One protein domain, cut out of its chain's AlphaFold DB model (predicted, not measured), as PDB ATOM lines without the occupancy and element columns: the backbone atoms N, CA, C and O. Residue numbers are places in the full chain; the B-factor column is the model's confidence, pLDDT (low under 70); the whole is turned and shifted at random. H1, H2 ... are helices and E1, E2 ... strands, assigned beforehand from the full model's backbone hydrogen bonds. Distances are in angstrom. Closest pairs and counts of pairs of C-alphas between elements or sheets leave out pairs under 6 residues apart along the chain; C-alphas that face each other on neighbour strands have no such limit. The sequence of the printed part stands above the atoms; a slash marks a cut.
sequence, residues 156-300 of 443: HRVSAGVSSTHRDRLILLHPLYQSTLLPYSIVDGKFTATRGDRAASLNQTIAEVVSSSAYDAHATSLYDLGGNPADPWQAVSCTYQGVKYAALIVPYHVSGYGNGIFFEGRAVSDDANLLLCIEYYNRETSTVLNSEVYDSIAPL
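AT A GLANCE: This is residues 156 to 300 of the 443 residues of an uncharacterized protein of Alishewanella sp. 34-51-39 (UniProt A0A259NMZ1). Two strongly twisted antiparallel sheets lie face to face as a sandwich, their strands running nearly the same line; the smaller sheet is also curled, and the short helix H1 sits on its side away from the larger sheet, reaching both of its edge strands, E6 and E9. Loops at the two ends of the sandwich, residues 176 to 181 and residues 195 to 204, lengthen the outline. The printed part has 145 residues, with nine named strands followed by one named helix, E1 to E9 and then H1, and its class is mostly strand. The larger sheet has the order E1, E8, E3, E4, E5 and the smaller E6, E7, E2, E9. The whole is compact, with a radius of gyration of the C-alphas of 14.7 A, yet elongated in outline, spanning 48 by 31 by 25 A.

IN THESE COORDINATES: Begin in the larger sheet with its longest strand, E3, residues 182 to 194: find C-alpha 182 at (238.339, 251.075, 227.954) and go 32.8 A to C-alpha 194, with a bend of 57 degrees at residue 189. E4, residues 205 to 215, returns over 32.3 A, and E5, residues 217 to 226, covers 29.1 A. E8, residues 260 to 268, spans 21.4 A and bends by 83 degrees at residue 265. E1, residues 156 to 159, begins the printed part at C-alpha 156, (258.069, 238.993, 236.456). Now look to the smaller sheet: E2 is residues 167 to 175, 23.6 A; E6 is residues 234 to 240, 17.3 A; E7 is residues 243 to 250, 20.0 A, with a bend of 61 degrees at residue 246; E9 is residues 277 to 282, 14.9 A. H1, residues 291 to 296, ends at C-alpha 296, (239.512, 255.080, 247.651), 8.2 A from its first C-alpha.

HOW THE PARTS SIT: In the larger sheet, E3, E4 and E5 form a meander, each strand the antiparallel neighbour of the one before; E3 and E4 are a hairpin, and so are E4 and E5. Look for N 191 and O 207 at 2.7 A between E3 and E4, and N 208 and O 223 at 2.8 A between E4 and E5. On the other side of E3 its antiparallel neighbour is E8, with N 188 and O 266 at 2.8 A, and E1 is the antiparallel neighbour of E8, with N 263 and O 156 at 2.7 A. The other sheet faces this one, the facing parts 9.5 A centre to centre and their best planes 15 degrees apart. Across the sandwich, the closest C-alphas of E2 and E3 are those of Leu 173 and Val 187, 6.1 A. Within the smaller sheet, the hairpin of E6 and E7 has N 245 and O 238 at 2.8 A, E7 and E2 have N 248 and O 171 at 2.8 A, and E2 and E9 have N 278 and O 170 at 2.8 A. H1 is on this sheet; its closest C-alpha pair with E6 is Cys 238 and Ser 296, 5.0 A, and with E9 Tyr 280 and Tyr 294, 5.8 A. In H1 every O i to N i+4 pair is within hydrogen-bond range. H1 is apart from E8, for instance.

THE WHOLE: The two C-alphas farthest apart are those of Ser 179 and Arg 198, 48.7 A. The printed part has no cut, and no link is long; the links E4 to E5 and E6 to E7 are tight. The mean pLDDT of the printed part is 88.5, and this predicted model falls under 70 at residues 161 to 164, 196 to 203 and 255 to 256.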
ATOM      1  N   HIS A 156     258.056 237.539 236.439       76.56
ATOM      2  CA  HIS A 156     258.069 238.993 236.456       76.56
ATOM      3  C   HIS A 156     257.962 239.539 237.891       76.56
ATOM      4  O   HIS A 156     256.912 239.497 238.510       76.56
ATOM      5  N   ARG A 157     259.049 240.049 238.460       77.88
ATOM      6  CA  ARG A 157     259.112 240.853 239.671       77.88
ATOM      7  C   ARG A 157     258.291 242.133 239.518       77.88
ATOM      8  O   ARG A 157     258.659 243.044 238.787       77.88
ATOM      9  N   VAL A 158     257.219 242.187 240.293       79.38
ATOM     10  CA  VAL A 158     256.250 243.285 240.389       79.38
ATOM     11  C   VAL A 158     256.671 244.318 241.437       79.38
ATOM     12  O   VAL A 158     256.357 245.500 241.341       79.38
ATOM     13  N   SER A 159     257.405 243.882 242.462       82.50
ATOM     14  CA  SER A 159     257.905 244.766 243.512       82.50
ATOM     15  C   SER A 159     259.264 244.305 244.017       82.50
ATOM     16  O   SER A 159     259.508 243.102 244.192       82.50
ATOM     17  N   ALA A 160     260.153 245.269 244.262       74.19
ATOM     18  CA  ALA A 160     261.415 245.010 244.929       74.19
ATOM     19  C   ALA A 160     261.169 244.472 246.345       74.19
ATOM     20  O   ALA A 160     260.244 244.866 247.052       74.19
ATOM     21  N   GLY A 161     262.014 243.535 246.751       69.62
ATOM     22  CA  GLY A 161     261.999 242.987 248.089       69.62
ATOM     23  C   GLY A 161     262.520 244.016 249.076       69.62
ATOM     24  O   GLY A 161     263.592 244.581 248.883       69.62
ATOM     25  N   VAL A 162     261.748 244.258 250.126       62.97
ATOM     26  CA  VAL A 162     262.134 245.116 251.244       62.97
ATOM     27  C   VAL A 162     261.628 244.451 252.522       62.97
ATOM     28  O   VAL A 162     260.470 244.028 252.607       62.97
ATOM     29  N   SER A 163     262.526 244.266 253.483       67.94
ATOM     30  CA  SER A 163     262.230 243.630 254.765       67.94
ATOM     31  C   SER A 163     261.758 244.658 255.791       67.94
ATOM     32  O   SER A 163     262.143 245.826 255.719       67.94
ATOM     33  N   SER A 164     260.966 244.208 256.770       66.75
ATOM     34  CA  SER A 164     260.613 244.969 257.986       66.75
ATOM     35  C   SER A 164     260.014 246.358 257.730       66.75
ATOM     36  O   SER A 164     260.287 247.307 258.456       66.75
ATOM     37  N   THR A 165     259.232 246.511 256.663       71.62
ATOM     38  CA  THR A 165     258.735 247.833 256.266       71.62
ATOM     39  C   THR A 165     257.429 248.222 256.955       71.62
ATOM     40  O   THR A 165     257.086 249.402 256.921       71.62
ATOM     41  N   HIS A 166     256.701 247.271 257.559       85.94
ATOM     42  CA  HIS A 166     255.366 247.470 258.149       85.94
ATOM     43  C   HIS A 166     254.353 248.134 257.192       85.94
ATOM     44  O   HIS A 166     253.381 248.750 257.635       85.94
ATOM     45  N   ARG A 167     254.575 248.034 255.871       87.31
ATOM     46  CA  ARG A 167     253.743 248.705 254.862       87.31
ATOM     47  C   ARG A 167     252.694 247.778 254.281       87.31
ATOM     48  O   ARG A 167     253.012 246.663 253.870       87.31
ATOM     49  N   ASP A 168     251.476 248.291 254.175       91.44
ATOM     50  CA  ASP A 168     250.450 247.701 253.328       91.44
ATOM     51  C   ASP A 168     250.687 248.088 251.869       91.44
ATOM     52  O   ASP A 168     251.107 249.211 251.549       91.44
ATOM     53  N   ARG A 169     250.424 247.126 250.983       91.88
ATOM     54  CA  ARG A 169     250.671 247.243 249.548       91.88
ATOM     55  C   ARG A 169     249.490 246.745 248.746       91.88
ATOM     56  O   ARG A 169     248.827 245.785 249.140       91.88
ATOM     57  N   LEU A 170     249.296 247.341 247.581       95.00
ATOM     58  CA  LEU A 170     248.427 246.792 246.553       95.00
ATOM     59  C   LEU A 170     249.117 246.787 245.196       95.00
ATOM     60  O   LEU A 170     250.090 247.507 244.986       95.00
ATOM     61  N   ILE A 171     248.611 245.966 244.286       96.94
ATOM     62  CA  ILE A 171     249.093 245.849 242.911       96.94
ATOM     63  C   ILE A 171     247.953 246.241 241.980       96.94
ATOM     64  O   ILE A 171     246.860 245.682 242.085       96.94
ATOM     65  N   LEU A 172     248.196 247.184 241.075       97.81
ATOM     66  CA  LEU A 172     247.219 247.568 240.058       97.81
ATOM     67  C   LEU A 172     247.115 246.479 238.983       97.81
ATOM     68  O   LEU A 172     248.126 246.001 238.471       97.81
ATOM     69  N   LEU A 173     245.891 246.079 238.632       96.94
ATOM     70  CA  LEU A 173     245.634 245.042 237.629       96.94
ATOM     71  C   LEU A 173     245.270 245.650 236.275       96.94
ATOM     72  O   LEU A 173     245.888 245.325 235.276       96.94
ATOM     73  N   HIS A 174     244.264 246.516 236.222       96.94
ATOM     74  CA  HIS A 174     243.870 247.235 235.006       96.94
ATOM     75  C   HIS A 174     242.887 248.362 235.357       96.94
ATOM     76  O   HIS A 174     242.250 248.299 236.417       96.94
ATOM     77  N   PRO A 175     242.721 249.378 234.493       97.50
ATOM     78  CA  PRO A 175     241.705 250.408 234.679       97.50
ATOM     79  C   PRO A 175     240.278 249.836 234.756       97.50
ATOM     80  O   PRO A 175     239.975 248.762 234.228       97.50
ATOM     81  N   LEU A 176     239.382 250.565 235.416       96.75
ATOM     82  CA  LEU A 176     237.948 250.296 235.504       96.75
ATOM     83  C   LEU A 176     237.166 251.397 234.799       96.75
ATOM     84  O   LEU A 176     237.510 252.575 234.874       96.75
ATOM     85  N   TYR A 177     236.090 250.996 234.123       96.31
ATOM     86  CA  TYR A 177     235.229 251.926 233.413       96.31
ATOM     87  C   TYR A 177     234.610 252.931 234.391       96.31
ATOM     88  O   TYR A 177     234.120 252.562 235.460       96.31
ATOM     89  N   GLN A 178     234.622 254.204 234.003       94.38
ATOM     90  CA  GLN A 178     233.920 255.277 234.709       94.38
ATOM     91  C   GLN A 178     232.948 255.999 233.774       94.38
ATOM     92  O   GLN A 178     231.774 256.145 234.099       94.38
ATOM     93  N   SER A 179     233.433 256.434 232.611       92.94
ATOM     94  CA  SER A 179     232.636 257.152 231.606       92.94
ATOM     95  C   SER A 179     233.153 256.965 230.176       92.94
ATOM     96  O   SER A 179     232.367 256.999 229.231       92.94
ATOM     97  N   THR A 180     234.451 256.701 230.008       94.00
ATOM     98  CA  THR A 180     235.095 256.431 228.714       94.00
ATOM     99  C   THR A 180     235.328 254.937 228.528       94.00
ATOM    100  O   THR A 180     235.839 254.281 229.434       94.00
ATOM    101  N   LEU A 181     234.968 254.408 227.353       96.25
ATOM    102  CA  LEU A 181     235.190 253.003 227.008       96.25
ATOM    103  C   LEU A 181     236.677 252.655 227.088       96.25
ATOM    104  O   LEU A 181     237.522 253.370 226.550       96.25
ATOM    105  N   LEU A 182     236.977 251.539 227.744       96.12
ATOM    106  CA  LEU A 182     238.339 251.075 227.954       96.12
ATOM    107  C   LEU A 182     238.848 250.227 226.778       96.12
ATOM    108  O   LEU A 182     238.081 249.416 226.242       96.12
ATOM    109  N   PRO A 183     240.144 250.326 226.424       94.81
ATOM    110  CA  PRO A 183     240.804 249.308 225.613       94.81
ATOM    111  C   PRO A 183     240.867 247.973 226.371       94.81
ATOM    112  O   PRO A 183     240.690 247.908 227.591       94.81
ATOM    113  N   TYR A 184     241.116 246.884 225.643       94.19
ATOM    114  CA  TYR A 184     241.228 245.562 226.255       94.19
ATOM    115  C   TYR A 184     242.461 245.481 227.160       94.19
ATOM    116  O   TYR A 184     243.582 245.709 226.712       94.19
ATOM    117  N   SER A 185     242.246 245.113 228.420       93.75
ATOM    118  CA  SER A 185     243.300 244.844 229.399       93.75
ATOM    119  C   SER A 185     243.047 243.510 230.094       93.75
ATOM    120  O   SER A 185     241.897 243.160 230.373       93.75
ATOM    121  N   ILE A 186     244.106 242.764 230.396       94.44
ATOM    122  CA  ILE A 186     244.034 241.495 231.122       94.44
ATOM    123  C   ILE A 186     245.271 241.280 231.991       94.44
ATOM    124  O   ILE A 186     246.393 241.538 231.565       94.44
ATOM    125  N   VAL A 187     245.046 240.742 233.185       95.75
ATOM    126  CA  VAL A 187     246.039 240.106 234.049       95.75
ATOM    127  C   VAL A 187     245.533 238.702 234.352       95.75
ATOM    128  O   VAL A 187     244.538 238.533 235.053       95.75
ATOM    129  N   ASP A 188     246.200 237.710 233.783       94.00
ATOM    130  CA  ASP A 188     245.910 236.284 233.907       94.00
ATOM    131  C   ASP A 188     247.185 235.579 234.363       94.00
ATOM    132  O   ASP A 188     248.124 235.405 233.580       94.00
ATOM    133  N   GLY A 189     247.267 235.259 235.651       93.38
ATOM    134  CA  GLY A 189     248.460 234.634 236.196       93.38
ATOM    135  C   GLY A 189     248.506 234.528 237.710       93.38
ATOM    136  O   GLY A 189     247.569 234.863 238.437       93.38
ATOM    137  N   LYS A 190     249.655 234.053 238.181       93.25
ATOM    138  CA  LYS A 190     249.936 233.756 239.580       93.25
ATOM    139  C   LYS A 190     250.833 234.821 240.190       93.25
ATOM    140  O   LYS A 190     251.950 235.037 239.723       93.25
ATOM    141  N   PHE A 191     250.377 235.416 241.282       92.50
ATOM    142  CA  PHE A 191     251.181 236.237 242.172       92.50
ATOM    143  C   PHE A 191     251.807 235.377 243.263       92.50
ATOM    144  O   PHE A 191     251.177 234.488 243.834       92.50
ATOM    145  N   THR A 192     253.073 235.630 243.558       89.25
ATOM    146  CA  THR A 192     253.813 234.952 244.617       89.25
ATOM    147  C   THR A 192     254.609 235.985 245.390       89.25
ATOM    148  O   THR A 192     255.563 236.572 244.876       89.25
ATOM    149  N   ALA A 193     254.219 236.207 246.639       87.69
ATOM    150  CA  ALA A 193     254.945 237.065 247.554       87.69
ATOM    151  C   ALA A 193     255.852 236.180 248.418       87.69
ATOM    152  O   ALA A 193     255.396 235.246 249.083       87.69
ATOM    153  N   THR A 194     257.163 236.408 248.328       80.06
ATOM    154  CA  THR A 194     258.168 235.484 248.877       80.06
ATOM    155  C   THR A 194     258.871 236.051 250.102       80.06
ATOM    156  O   THR A 194     259.157 237.247 250.210       80.06
ATOM    157  N   ARG A 195     259.190 235.152 251.030       73.25
ATOM    158  CA  ARG A 195     259.965 235.427 252.241       73.25
ATOM    159  C   ARG A 195     261.345 236.016 251.934       73.25
ATOM    160  O   ARG A 195     261.998 235.537 251.019       73.25
ATOM    161  N   GLY A 196     261.811 236.957 252.763       63.44
ATOM    162  CA  GLY A 196     263.150 237.564 252.678       63.44
ATOM    163  C   GLY A 196     264.234 236.969 253.587       63.44
ATOM    164  O   GLY A 196     265.266 236.523 253.100       63.44
ATOM    165  N   ASP A 197     264.041 236.969 254.912       62.25
ATOM    166  CA  ASP A 197     265.112 236.677 255.888       62.25
ATOM    167  C   ASP A 197     265.038 235.270 256.512       62.25
ATOM    168  O   ASP A 197     264.027 234.584 256.398       62.25
ATOM    169  N   ARG A 198     266.103 234.818 257.206       59.78
ATOM    170  CA  ARG A 198     266.167 233.468 257.809       59.78
ATOM    171  C   ARG A 198     265.091 233.227 258.885       59.78
ATOM    172  O   ARG A 198     264.700 232.076 259.077       59.78
ATOM    173  N   ALA A 199     264.603 234.281 259.538       60.88
ATOM    174  CA  ALA A 199     263.696 234.243 260.685       60.88
ATOM    175  C   ALA A 199     262.201 234.290 260.305       60.88
ATOM    176  O   ALA A 199     261.354 233.955 261.128       60.88
ATOM    177  N   ALA A 200     261.862 234.628 259.059       62.25
ATOM    178  CA  ALA A 200     260.489 234.814 258.578       62.25
ATOM    179  C   ALA A 200     259.705 233.511 258.261       62.25
ATOM    180  O   ALA A 200     258.807 233.524 257.422       62.25
ATOM    181  N   SER A 201     260.040 232.383 258.907       65.94
ATOM    182  CA  SER A 201     259.326 231.086 258.798       65.94
ATOM    183  C   SER A 201     259.011 230.643 257.348       65.94
ATOM    184  O   SER A 201     259.830 230.874 256.467       65.94
ATOM    185  N   LEU A 202     257.903 229.947 257.057       63.62
ATOM    186  CA  LEU A 202     257.499 229.549 255.690       63.62
ATOM    187  C   LEU A 202     256.448 230.520 255.119       63.62
ATOM    188  O   LEU A 202     255.382 230.111 254.671       63.62
ATOM    189  N   ASN A 203     256.738 231.822 255.156       68.94
ATOM    190  CA  ASN A 203     255.750 232.861 254.848       68.94
ATOM    191  C   ASN A 203     255.759 233.226 253.358       68.94
ATOM    192  O   ASN A 203     256.180 234.313 252.960       68.94
ATOM    193  N   GLN A 204     255.330 232.276 252.532       78.75
ATOM    194  CA  GLN A 204     255.028 232.492 251.121       78.75
ATOM    195  C   GLN A 204     253.513 232.590 250.962       78.75
ATOM    196  O   GLN A 204     252.793 231.697 251.410       78.75
ATOM    197  N   THR A 205     253.035 233.658 250.325       86.88
ATOM    198  CA  THR A 205     251.614 233.805 249.991       86.88
ATOM    199  C   THR A 205     251.439 233.788 248.482       86.88
ATOM    200  O   THR A 205     252.287 234.293 247.734       86.88
ATOM    201  N   ILE A 206     250.377 233.134 248.020       90.06
ATOM    202  CA  ILE A 206     250.179 232.844 246.598       90.06
ATOM    203  C   ILE A 206     248.726 233.120 246.243       90.06
ATOM    204  O   ILE A 206     247.828 232.642 246.930       90.06
ATOM    205  N   ALA A 207     248.505 233.831 245.144       92.38
ATOM    206  CA  ALA A 207     247.180 233.989 244.565       92.38
ATOM    207  C   ALA A 207     247.235 233.778 243.057       92.38
ATOM    208  O   ALA A 207     248.174 234.226 242.405       92.38
ATOM    209  N   GLU A 208     246.213 233.152 242.493       93.69
ATOM    210  CA  GLU A 208     245.957 233.176 241.056       93.69
ATOM    211  C   GLU A 208     244.820 234.141 240.762       93.69
ATOM    212  O   GLU A 208     243.774 234.114 241.413       93.69
ATOM    213  N   VAL A 209     245.028 235.009 239.778       93.94
ATOM    214  CA  VAL A 209     244.040 235.999 239.373       93.94
ATOM    215  C   VAL A 209     243.827 235.939 237.872       93.94
ATOM    216  O   VAL A 209     244.770 235.825 237.092       93.94
ATOM    217  N   VAL A 210     242.563 236.065 237.483       94.19
ATOM    218  CA  VAL A 210     242.162 236.357 236.109       94.19
ATOM    219  C   VAL A 210     241.276 237.587 236.169       94.19
ATOM    220  O   VAL A 210     240.115 237.503 236.579       94.19
ATOM    221  N   SER A 211     241.841 238.735 235.816       95.94
ATOM    222  CA  SER A 211     241.168 240.028 235.835       95.94
ATOM    223  C   SER A 211     241.276 240.693 234.474       95.94
ATOM    224  O   SER A 211     242.374 240.832 233.946       95.94
ATOM    225  N   SER A 212     240.155 241.105 233.897       95.88
ATOM    226  CA  SER A 212     240.136 241.787 232.602       95.88
ATOM    227  C   SER A 212     239.108 242.904 232.558       95.88
ATOM    228  O   SER A 212     238.043 242.789 233.174       95.88
ATOM    229  N   SER A 213     239.381 243.918 231.745       96.50
ATOM    230  CA  SER A 213     238.448 244.990 231.398       96.50
ATOM    231  C   SER A 213     238.450 245.260 229.900       96.50
ATOM    232  O   SER A 213     239.485 245.148 229.245       96.50
ATOM    233  N   ALA A 214     237.295 245.643 229.370       96.31
ATOM    234  CA  ALA A 214     237.142 246.191 228.027       96.31
ATOM    235  C   ALA A 214     235.806 246.928 227.947       96.31
ATOM    236  O   ALA A 214     234.839 246.511 228.590       96.31
ATOM    237  N   TYR A 215     235.739 247.975 227.127       96.81
ATOM    238  CA  TYR A 215     234.532 248.782 226.966       96.81
ATOM    239  C   TYR A 215     234.061 249.340 228.320       96.81
ATOM    240  O   TYR A 215     234.800 250.092 228.956       96.81
ATOM    241  N   ASP A 216     232.863 248.977 228.762       96.25
ATOM    242  CA  ASP A 216     232.242 249.375 230.022       96.25
ATOM    243  C   ASP A 216     232.219 248.261 231.083       96.25
ATOM    244  O   ASP A 216     231.640 248.419 232.160       96.25
ATOM    245  N   ALA A 217     232.878 247.133 230.807       94.44
ATOM    246  CA  ALA A 217     232.802 245.933 231.625       94.44
ATOM    247  C   ALA A 217     234.154 245.541 232.232       94.44
ATOM    248  O   ALA A 217     235.230 245.785 231.681       94.44
ATOM    249  N   HIS A 218     234.079 244.859 233.374       94.75
ATOM    250  CA  HIS A 218     235.211 244.194 234.003       94.75
ATOM    251  C   HIS A 218     234.793 242.842 234.580       94.75
ATOM    252  O   HIS A 218     233.616 242.575 234.835       94.75
ATOM    253  N   ALA A 219     235.775 241.980 234.790       93.25
ATOM    254  CA  ALA A 219     235.593 240.691 235.426       93.25
ATOM    255  C   ALA A 219     236.864 240.312 236.168       93.25
ATOM    256  O   ALA A 219     237.934 240.338 235.570       93.25
ATOM    257  N   THR A 220     236.728 239.897 237.425       94.19
ATOM    258  CA  THR A 220     237.854 239.461 238.254       94.19
ATOM    259  C   THR A 220     237.517 238.134 238.910       94.19
ATOM    260  O   THR A 220     236.469 237.990 239.537       94.19
ATOM    261  N   SER A 221     238.400 237.154 238.770       91.81
ATOM    262  CA  SER A 221     238.396 235.908 239.538       91.81
ATOM    263  C   SER A 221     239.685 235.869 240.342       91.81
ATOM    264  O   SER A 221     240.741 236.161 239.787       91.81
ATOM    265  N   LEU A 222     239.595 235.538 241.627       92.06
ATOM    266  CA  LEU A 222     240.736 235.470 242.531       92.06
ATOM    267  C   LEU A 222     240.680 234.151 243.297       92.06
ATOM    268  O   LEU A 222     239.661 233.836 243.915       92.06
ATOM    269  N   TYR A 223     241.783 233.418 243.263       88.69
ATOM    270  CA  TYR A 223     241.999 232.185 244.000       88.69
ATOM    271  C   TYR A 223     243.166 232.403 244.955       88.69
ATOM    272  O   TYR A 223     244.303 232.554 244.517       88.69
ATOM    273  N   ASP A 224     242.890 232.435 246.255       85.69
ATOM    274  CA  ASP A 224     243.940 232.406 247.271       85.69
ATOM    275  C   ASP A 224     244.424 230.955 247.429       85.69
ATOM    276  O   ASP A 224     243.630 230.057 247.727       85.69
ATOM    277  N   LEU A 225     245.706 230.719 247.151       81.81
ATOM    278  CA  LEU A 225     246.324 229.391 247.104       81.81
ATOM    279  C   LEU A 225     247.231 229.120 248.310       81.81
ATOM    280  O   LEU A 225     247.822 228.040 248.400       81.81
ATOM    281  N   GLY A 226     247.371 230.071 249.235       73.31
ATOM    282  CA  GLY A 226     248.178 229.875 250.433       73.31
ATOM    283  C   GLY A 226     248.602 231.174 251.104       73.31
ATOM    284  O   GLY A 226     248.877 232.179 250.451       73.31
ATOM    285  N   GLY A 227     248.714 231.117 252.431       73.50
ATOM    286  CA  GLY A 227     249.086 232.240 253.283       73.50
ATOM    287  C   GLY A 227     248.426 232.151 254.658       73.50
ATOM    288  O   GLY A 227     247.852 231.123 255.021       73.50
ATOM    289  N   ASN A 228     248.517 233.230 255.437       73.38
ATOM    290  CA  ASN A 228     247.783 233.354 256.693       73.38
ATOM    291  C   ASN A 228     246.303 233.659 256.387       73.38
ATOM    292  O   ASN A 228     246.033 234.711 255.812       73.38
ATOM    293  N   PRO A 229     245.336 232.816 256.797       71.31
ATOM    294  CA  PRO A 229     243.919 233.054 256.517       71.31
ATOM    295  C   PRO A 229     243.358 234.328 257.171       71.31
ATOM    296  O   PRO A 229     242.278 234.769 256.787       71.31
ATOM    297  N   ALA A 230     244.056 234.916 258.150       77.50
ATOM    298  CA  ALA A 230     243.666 236.190 258.752       77.50
ATOM    299  C   ALA A 230     243.890 237.398 257.822       77.50
ATOM    300  O   ALA A 230     243.190 238.396 257.959       77.50
ATOM    301  N   ASP A 231     244.818 237.293 256.867       81.38
ATOM    302  CA  ASP A 231     245.181 238.360 255.933       81.38
ATOM    303  C   ASP A 231     245.245 237.782 254.503       81.38
ATOM    304  O   ASP A 231     246.335 237.581 253.975       81.38
ATOM    305  N   PRO A 232     244.109 237.435 253.870       88.25
ATOM    306  CA  PRO A 232     244.102 236.833 252.538       88.25
ATOM    307  C   PRO A 232     244.410 237.856 251.443       88.25
ATOM    308  O   PRO A 232     244.339 239.070 251.653       88.25
ATOM    309  N   TRP A 233     244.689 237.368 250.236       92.25
ATOM    310  CA  TRP A 233     244.707 238.233 249.055       92.25
ATOM    311  C   TRP A 233     243.293 238.767 248.788       92.25
ATOM    312  O   TRP A 233     242.319 238.013 248.832       92.25
ATOM    313  N   GLN A 234     243.157 240.063 248.493       93.25
ATOM    314  CA  GLN A 234     241.841 240.689 248.303       93.25
ATOM    315  C   GLN A 234     241.778 241.487 247.009       93.25
ATOM    316  O   GLN A 234     242.604 242.366 246.772       93.25
ATOM    317  N   ALA A 235     240.759 241.223 246.193       95.38
ATOM    318  CA  ALA A 235     240.448 242.070 245.052       95.38
ATOM    319  C   ALA A 235     239.684 243.312 245.525       95.38
ATOM    320  O   ALA A 235     238.633 243.219 246.169       95.38
ATOM    321  N   VAL A 236     240.205 244.478 245.173       97.69
ATOM    322  CA  VAL A 236     239.635 245.782 245.511       97.69
ATOM    323  C   VAL A 236     239.621 246.678 244.285       97.69
ATOM    324  O   VAL A 236     240.264 246.395 243.278       97.69
ATOM    325  N   SER A 237     238.856 247.759 244.348       97.94
ATOM    326  CA  SER A 237     239.069 248.904 243.476       97.94
ATOM    327  C   SER A 237     239.775 250.001 244.249       97.94
ATOM    328  O   SER A 237     239.471 250.181 245.424       97.94
ATOM    329  N   CYS A 238     240.639 250.758 243.591       98.31
ATOM    330  CA  CYS A 238     241.215 251.986 244.133       98.31
ATOM    331  C   CYS A 238     241.377 253.016 243.013       98.31
ATOM    332  O   CYS A 238     241.313 252.674 241.832       98.31
ATOM    333  N   THR A 239     241.608 254.266 243.376       98.31
ATOM    334  CA  THR A 239     242.008 255.334 242.463       98.31
ATOM    335  C   THR A 239     243.508 255.573 242.608       98.31
ATOM    336  O   THR A 239     244.034 255.583 243.719       98.31
ATOM    337  N   TYR A 240     244.200 255.740 241.486       98.19
ATOM    338  CA  TYR A 240     245.602 256.140 241.443       98.19
ATOM    339  C   TYR A 240     245.819 257.095 240.271       98.19
ATOM    340  O   TYR A 240     245.455 256.780 239.136       98.19
ATOM    341  N   GLN A 241     246.386 258.267 240.545       96.88
ATOM    342  CA  GLN A 241     246.596 259.339 239.569       96.88
ATOM    343  C   GLN A 241     245.308 259.702 238.804       96.88
ATOM    344  O   GLN A 241     245.321 259.913 237.592       96.88
ATOM    345  N   GLY A 242     244.172 259.740 239.506       95.56
ATOM    346  CA  GLY A 242     242.859 260.069 238.950       95.56
ATOM    347  C   GLY A 242     242.164 258.951 238.165       95.56
ATOM    348  O   GLY A 242     241.010 259.124 237.777       95.56
ATOM    349  N   VAL A 243     242.808 257.799 237.951       96.44
ATOM    350  CA  VAL A 243     242.216 256.648 237.250       96.44
ATOM    351  C   VAL A 243     241.772 255.604 238.268       96.44
ATOM    352  O   VAL A 243     242.496 255.300 239.213       96.44
ATOM    353  N   LYS A 244     240.573 255.039 238.090       97.56
ATOM    354  CA  LYS A 244     240.085 253.935 238.926       97.56
ATOM    355  C   LYS A 244     240.582 252.607 238.368       97.56
ATOM    356  O   LYS A 244     240.441 252.363 237.178       97.56
ATOM    357  N   TYR A 245     241.101 251.741 239.228       98.31
ATOM    358  CA  TYR A 245     241.681 250.448 238.873       98.31
ATOM    359  C   TYR A 245     240.999 249.312 239.617       98.31
ATOM    360  O   TYR A 245     240.546 249.481 240.749       98.31
ATOM    361  N   ALA A 246     240.988 248.136 238.992       98.06
ATOM    362  CA  ALA A 246     240.962 246.876 239.710       98.06
ATOM    363  C   ALA A 246     242.362 246.657 240.281       98.06
ATOM    364  O   ALA A 246     243.361 246.850 239.584       98.06
ATOM    365  N   ALA A 247     242.440 246.264 241.540       97.94
ATOM    366  CA  ALA A 247     243.683 246.104 242.263       97.94
ATOM    367  C   ALA A 247     243.624 244.891 243.188       97.94
ATOM    368  O   ALA A 247     242.554 244.374 243.519       97.94
ATOM    369  N   LEU A 248     244.799 244.445 243.609       96.19
ATOM    370  CA  LEU A 248     244.967 243.314 244.496       96.19
ATOM    371  C   LEU A 248     245.727 243.765 245.744       96.19
ATOM    372  O   LEU A 248     246.896 244.140 245.645       96.19
ATOM    373  N   ILE A 249     245.078 243.736 246.909       94.75
ATOM    374  CA  ILE A 249     245.763 243.934 248.189       94.75
ATOM    375  C   ILE A 249     246.641 242.718 248.442       94.75
ATOM    376  O   ILE A 249     246.187 241.570 248.373       94.75
ATOM    377  N   VAL A 250     247.904 242.996 248.740       91.69
ATOM    378  CA  VAL A 250     248.890 241.989 249.103       91.69
ATOM    379  C   VAL A 250     248.720 241.675 250.594       91.69
ATOM    380  O   VAL A 250     248.718 242.616 251.391       91.69
ATOM    381  N   PRO A 251     248.625 240.394 251.002       89.69
ATOM    382  CA  PRO A 251     248.590 239.992 252.402       89.69
ATOM    383  C   PRO A 251     249.664 240.684 253.232       89.69
ATOM    384  O   PRO A 251     250.843 240.668 252.866       89.69
ATOM    385  N   TYR A 252     249.277 241.282 254.354       86.81
ATOM    386  CA  TYR A 252     250.222 241.978 255.217       86.81
ATOM    387  C   TYR A 252     251.137 240.995 255.955       86.81
ATOM    388  O   TYR A 252     250.712 239.941 256.426       86.81
ATOM    389  N   HIS A 253     252.407 241.370 256.113       80.50
ATOM    390  CA  HIS A 253     253.318 240.682 257.016       80.50
ATOM    391  C   HIS A 253     254.348 241.653 257.603       80.50
ATOM    392  O   HIS A 253     254.936 242.455 256.878       80.50
ATOM    393  N   VAL A 254     254.619 241.534 258.907       75.88
ATOM    394  CA  VAL A 254     255.521 242.424 259.669       75.88
ATOM    395  C   VAL A 254     256.934 242.447 259.072       75.88
ATOM    396  O   VAL A 254     257.492 243.509 258.813       75.88
ATOM    397  N   SER A 255     257.493 241.275 258.756       69.50
ATOM    398  CA  SER A 255     258.821 241.153 258.129       69.50
ATOM    399  C   SER A 255     258.850 241.575 256.652       69.50
ATOM    400  O   SER A 255     259.923 241.578 256.050       69.50
ATOM    401  N   GLY A 256     257.701 241.930 256.060       67.50
ATOM    402  CA  GLY A 256     257.546 242.177 254.627       67.50
ATOM    403  C   GLY A 256     257.869 240.956 253.752       67.50
ATOM    404  O   GLY A 256     258.308 239.904 254.225       67.50
ATOM    405  N   TYR A 257     257.688 241.107 252.441       77.75
ATOM    406  CA  TYR A 257     258.165 240.145 251.442       77.75
ATOM    407  C   TYR A 257     259.564 240.540 250.988       77.75
ATOM    408  O   TYR A 257     259.735 241.161 249.940       77.75
ATOM    409  N   GLY A 258     260.570 240.250 251.815       73.19
ATOM    410  CA  GLY A 258     261.933 240.748 251.603       73.19
ATOM    411  C   GLY A 258     262.630 240.251 250.327       73.19
ATOM    412  O   GLY A 258     263.570 240.899 249.887       73.19
ATOM    413  N   ASN A 259     262.148 239.182 249.682       78.31
ATOM    414  CA  ASN A 259     262.617 238.778 248.345       78.31
ATOM    415  C   ASN A 259     261.802 239.429 247.209       78.31
ATOM    416  O   ASN A 259     262.280 239.555 246.080       78.31
ATOM    417  N   GLY A 260     260.621 239.958 247.525       84.62
ATOM    418  CA  GLY A 260     259.752 240.689 246.612       84.62
ATOM    419  C   GLY A 260     258.485 239.925 246.254       84.62
ATOM    420  O   GLY A 260     258.189 238.848 246.788       84.62
ATOM    421  N   ILE A 261     257.736 240.532 245.337       87.50
ATOM    422  CA  ILE A 261     256.490 239.997 244.794       87.50
ATOM    423  C   ILE A 261     256.713 239.694 243.318       87.50
ATOM    424  O   ILE A 261     257.235 240.531 242.579       87.50
ATOM    425  N   PHE A 262     256.311 238.499 242.906       88.19
ATOM    426  CA  PHE A 262     256.506 237.969 241.566       88.19
ATOM    427  C   PHE A 262     255.164 237.652 240.920       88.19
ATOM    428  O   PHE A 262     254.230 237.251 241.604       88.19
ATOM    429  N   PHE A 263     255.103 237.799 239.607       89.69
ATOM    430  CA  PHE A 263     253.983 237.468 238.747       89.69
ATOM    431  C   PHE A 263     254.446 236.478 237.675       89.69
ATOM    432  O   PHE A 263     255.475 236.678 237.030       89.69
ATOM    433  N   GLU A 264     253.689 235.405 237.487       89.06
ATOM    434  CA  GLU A 264     253.864 234.423 236.417       89.06
ATOM    435  C   GLU A 264     252.569 234.367 235.606       89.06
ATOM    436  O   GLU A 264     251.548 233.919 236.124       89.06
ATOM    437  N   GLY A 265     252.590 234.806 234.347       88.31
ATOM    438  CA  GLY A 265     251.407 234.747 233.492       88.31
ATOM    439  C   GLY A 265     251.391 235.791 232.386       88.31
ATOM    440  O   GLY A 265     252.422 236.347 232.004       88.31
ATOM    441  N   ARG A 266     250.194 236.048 231.862       88.06
ATOM    442  CA  ARG A 266     249.926 237.025 230.810       88.06
ATOM    443  C   ARG A 266     249.389 238.316 231.424       88.06
ATOM    444  O   ARG A 266     248.326 238.321 232.032       88.06
ATOM    445  N   ALA A 267     250.081 239.423 231.180       90.38
ATOM    446  CA  ALA A 267     249.592 240.764 231.472       90.38
ATOM    447  C   ALA A 267     249.655 241.605 230.190       90.38
ATOM    448  O   ALA A 267     250.702 241.675 229.550       90.38
ATOM    449  N   VAL A 268     248.527 242.183 229.778       88.81
ATOM    450  CA  VAL A 268     248.412 243.017 228.572       88.81
ATOM    451  C   VAL A 268     247.522 244.206 228.897       88.81
ATOM    452  O   VAL A 268     246.408 244.015 229.374       88.81
ATOM    453  N   SER A 269     248.008 245.415 228.641       90.31
ATOM    454  CA  SER A 269     247.267 246.671 228.773       90.31
ATOM    455  C   SER A 269     248.017 247.765 228.014       90.31
ATOM    456  O   SER A 269     249.241 247.690 227.904       90.31
ATOM    457  N   ASP A 270     247.299 248.785 227.546       88.19
ATOM    458  CA  ASP A 270     247.901 250.035 227.055       88.19
ATOM    459  C   ASP A 270     248.264 250.989 228.214       88.19
ATOM    460  O   ASP A 270     248.910 252.017 228.015       88.19
ATOM    461  N   ASP A 271     247.839 250.657 229.438       89.88
ATOM    462  CA  ASP A 271     248.091 251.442 230.642       89.88
ATOM    463  C   ASP A 271     249.509 251.214 231.189       89.88
ATOM    464  O   ASP A 271     249.931 250.081 231.432       89.88
ATOM    465  N   ALA A 272     250.237 252.306 231.429       89.00
ATOM    466  CA  ALA A 272     251.618 252.266 231.909       89.00
ATOM    467  C   ALA A 272     251.759 251.800 233.372       89.00
ATOM    468  O   ALA A 272     252.862 251.444 233.787       89.00
ATOM    469  N   ASN A 273     250.672 251.789 234.150       92.69
ATOM    470  CA  ASN A 273     250.656 251.371 235.551       92.69
ATOM    471  C   ASN A 273     250.250 249.896 235.726       92.69
ATOM    472  O   ASN A 273     249.990 249.454 236.849       92.69
ATOM    473  N   LEU A 274     250.183 249.120 234.639       90.94
ATOM    474  CA  LEU A 274     249.924 247.682 234.683       90.94
ATOM    475  C   LEU A 274     250.908 246.979 235.636       90.94
ATOM    476  O   LEU A 274     252.121 247.110 235.490       90.94
ATOM    477  N   LEU A 275     250.377 246.211 236.595       92.94
ATOM    478  CA  LEU A 275     251.145 245.525 237.641       92.94
ATOM    479  C   LEU A 275     251.960 246.456 238.551       92.94
ATOM    480  O   LEU A 275     252.848 245.986 239.256       92.94
ATOM    481  N   LEU A 276     251.667 247.756 238.600       93.12
ATOM    482  CA  LEU A 276     252.361 248.656 239.515       93.12
ATOM    483  C   LEU A 276     252.021 248.308 240.971       93.12
ATOM    484  O   LEU A 276     250.857 248.321 241.373       93.12
ATOM    485  N   CYS A 277     253.047 248.029 241.775       93.12
ATOM    486  CA  CYS A 277     252.910 247.830 243.214       93.12
ATOM    487  C   CYS A 277     253.049 249.161 243.959       93.12
ATOM    488  O   CYS A 277     254.063 249.846 243.835       93.12
ATOM    489  N   ILE A 278     252.064 249.490 244.791       94.44
ATOM    490  CA  ILE A 278     251.984 250.759 245.516       94.44
ATOM    491  C   ILE A 278     251.934 250.479 247.013       94.44
ATOM    492  O   ILE A 278     251.091 249.717 247.482       94.44
ATOM    493  N   GLU A 279     252.822 251.120 247.768       93.69
ATOM    494  CA  GLU A 279     252.723 251.195 249.225       93.69
ATOM    495  C   GLU A 279     251.802 252.356 249.606       93.69
ATOM    496  O   GLU A 279     251.993 253.475 249.125       93.69
ATOM    497  N   TYR A 280     250.805 252.110 250.454       95.12
ATOM    498  CA  TYR A 280     249.769 253.115 250.725       95.12
ATOM    499  C   TYR A 280     249.563 253.424 252.214       95.12
ATOM    500  O   TYR A 280     249.103 254.518 252.544       95.12
ATOM    501  N   TYR A 281     249.975 252.541 253.127       95.25
ATOM    502  CA  TYR A 281     249.847 252.751 254.573       95.25
ATOM    503  C   TYR A 281     251.004 252.117 255.350       95.25
ATOM    504  O   TYR A 281     251.550 251.096 254.931       95.25
ATOM    505  N   ASN A 282     251.387 252.717 256.479       93.00
ATOM    506  CA  ASN A 282     252.322 252.139 257.444       93.00
ATOM    507  C   ASN A 282     251.604 251.781 258.741       93.00
ATOM    508  O   ASN A 282     251.130 252.679 259.439       93.00
ATOM    509  N   ARG A 283     251.611 250.497 259.099       90.56
ATOM    510  CA  ARG A 283     250.979 249.999 260.325       90.56
ATOM    511  C   ARG A 283     251.749 250.324 261.599       90.56
ATOM    512  O   ARG A 283     251.142 250.389 262.659       90.56
ATOM    513  N   GLU A 284     253.062 250.522 261.520       91.44
ATOM    514  CA  GLU A 284     253.886 250.798 262.705       91.44
ATOM    515  C   GLU A 284     253.728 252.244 263.176       91.44
ATOM    516  O   GLU A 284     253.567 252.513 264.363       91.44
ATOM    517  N   THR A 285     253.744 253.186 262.234       93.25
ATOM    518  CA  THR A 285     253.631 254.620 262.532       93.25
ATOM    519  C   THR A 285     252.212 255.153 262.368       93.25
ATOM    520  O   THR A 285     251.979 256.335 262.609       93.25
ATOM    521  N   SER A 286     251.271 254.317 261.920       95.06
ATOM    522  CA  SER A 286     249.899 254.701 261.571       95.06
ATOM    523  C   SER A 286     249.817 255.842 260.547       95.06
ATOM    524  O   SER A 286     248.911 256.673 260.597       95.06
ATOM    525  N   THR A 287     250.773 255.913 259.614       96.38
ATOM    526  CA  THR A 287     250.860 256.993 258.613       96.38
ATOM    527  C   THR A 287     250.363 256.538 257.249       96.38
ATOM    528  O   THR A 287     250.811 255.511 256.736       96.38
ATOM    529  N   VAL A 288     249.531 257.357 256.613       97.12
ATOM    530  CA  VAL A 288     249.127 257.182 255.215       97.12
ATOM    531  C   VAL A 288     250.270 257.620 254.294       97.12
ATOM    532  O   VAL A 288     250.795 258.721 254.443       97.12
ATOM    533  N   LEU A 289     250.675 256.749 253.366       95.75
ATOM    534  CA  LEU A 289     251.743 257.018 252.390       95.75
ATOM    535  C   LEU A 289     251.207 257.506 251.048       95.75
ATOM    536  O   LEU A 289     251.850 258.309 250.378       95.75
ATOM    537  N   ASN A 290     250.033 257.014 250.662       97.44
ATOM    538  CA  ASN A 290     249.324 257.437 249.468       97.44
ATOM    539  C   ASN A 290     247.847 257.595 249.831       97.44
ATOM    540  O   ASN A 290     247.136 256.600 249.963       97.44
ATOM    541  N   SER A 291     247.416 258.840 250.038       97.56
ATOM    542  CA  SER A 291     246.051 259.147 250.471       97.56
ATOM    543  C   SER A 291     245.015 258.828 249.404       97.56
ATOM    544  O   SER A 291     243.993 258.245 249.728       97.56
ATOM    545  N   GLU A 292     245.299 259.112 248.129       98.06
ATOM    546  CA  GLU A 292     244.372 258.806 247.035       98.06
ATOM    547  C   GLU A 292     244.032 257.316 246.995       98.06
ATOM    548  O   GLU A 292     242.861 256.950 246.923       98.06
ATOM    549  N   VAL A 293     245.047 256.457 247.113       98.06
ATOM    550  CA  VAL A 293     244.846 255.011 247.192       98.06
ATOM    551  C   VAL A 293     244.145 254.633 248.495       98.06
ATOM    552  O   VAL A 293     243.113 253.973 248.447       98.06
ATOM    553  N   TYR A 294     244.673 255.057 249.648       97.81
ATOM    554  CA  TYR A 294     244.153 254.675 250.967       97.81
ATOM    555  C   TYR A 294     242.666 255.029 251.141       97.81
ATOM    556  O   TYR A 294     241.894 254.194 251.610       97.81
ATOM    557  N   ASP A 295     242.253 256.218 250.700       98.00
ATOM    558  CA  ASP A 295     240.890 256.732 250.869       98.00
ATOM    559  C   ASP A 295     239.885 256.141 249.861       98.00
ATOM    560  O   ASP A 295     238.675 256.211 250.076       98.00
ATOM    561  N   SER A 296     240.362 255.568 248.750       98.25
ATOM    562  CA  SER A 296     239.512 255.080 247.651       98.25
ATOM    563  C   SER A 296     239.397 253.557 247.558       98.25
ATOM    564  O   SER A 296     238.668 253.062 246.690       98.25
ATOM    565  N   ILE A 297     240.088 252.811 248.428       98.25
ATOM    566  CA  ILE A 297     239.973 251.351 248.494       98.25
ATOM    567  C   ILE A 297     238.521 250.968 248.791       98.25
ATOM    568  O   ILE A 297     237.947 251.325 249.818       98.25
ATOM    569  N   ALA A 298     237.934 250.186 247.891       97.38
ATOM    570  CA  ALA A 298     236.594 249.636 248.039       97.38
ATOM    571  C   ALA A 298     236.556 248.173 247.569       97.38
ATOM    572  O   ALA A 298     237.323 247.808 246.676       97.38
ATOM    573  N   PRO A 299     235.672 247.319 248.117       95.38
ATOM    574  CA  PRO A 299     235.553 245.932 247.672       95.38
ATOM    575  C   PRO A 299     235.256 245.830 246.170       95.38
ATOM    576  O   PRO A 299     234.316 246.460 245.682       95.38
ATOM    577  N   LEU A 300     236.017 245.003 245.446       94.25
ATOM    578  CA  LEU A 300     235.723 244.669 244.052       94.25
ATOM    579  C   LEU A 300     235.021 243.306 243.999       94.25
ATOM    580  O   LEU A 300     235.558 242.327 244.524       94.25
TER     581      LEU A 300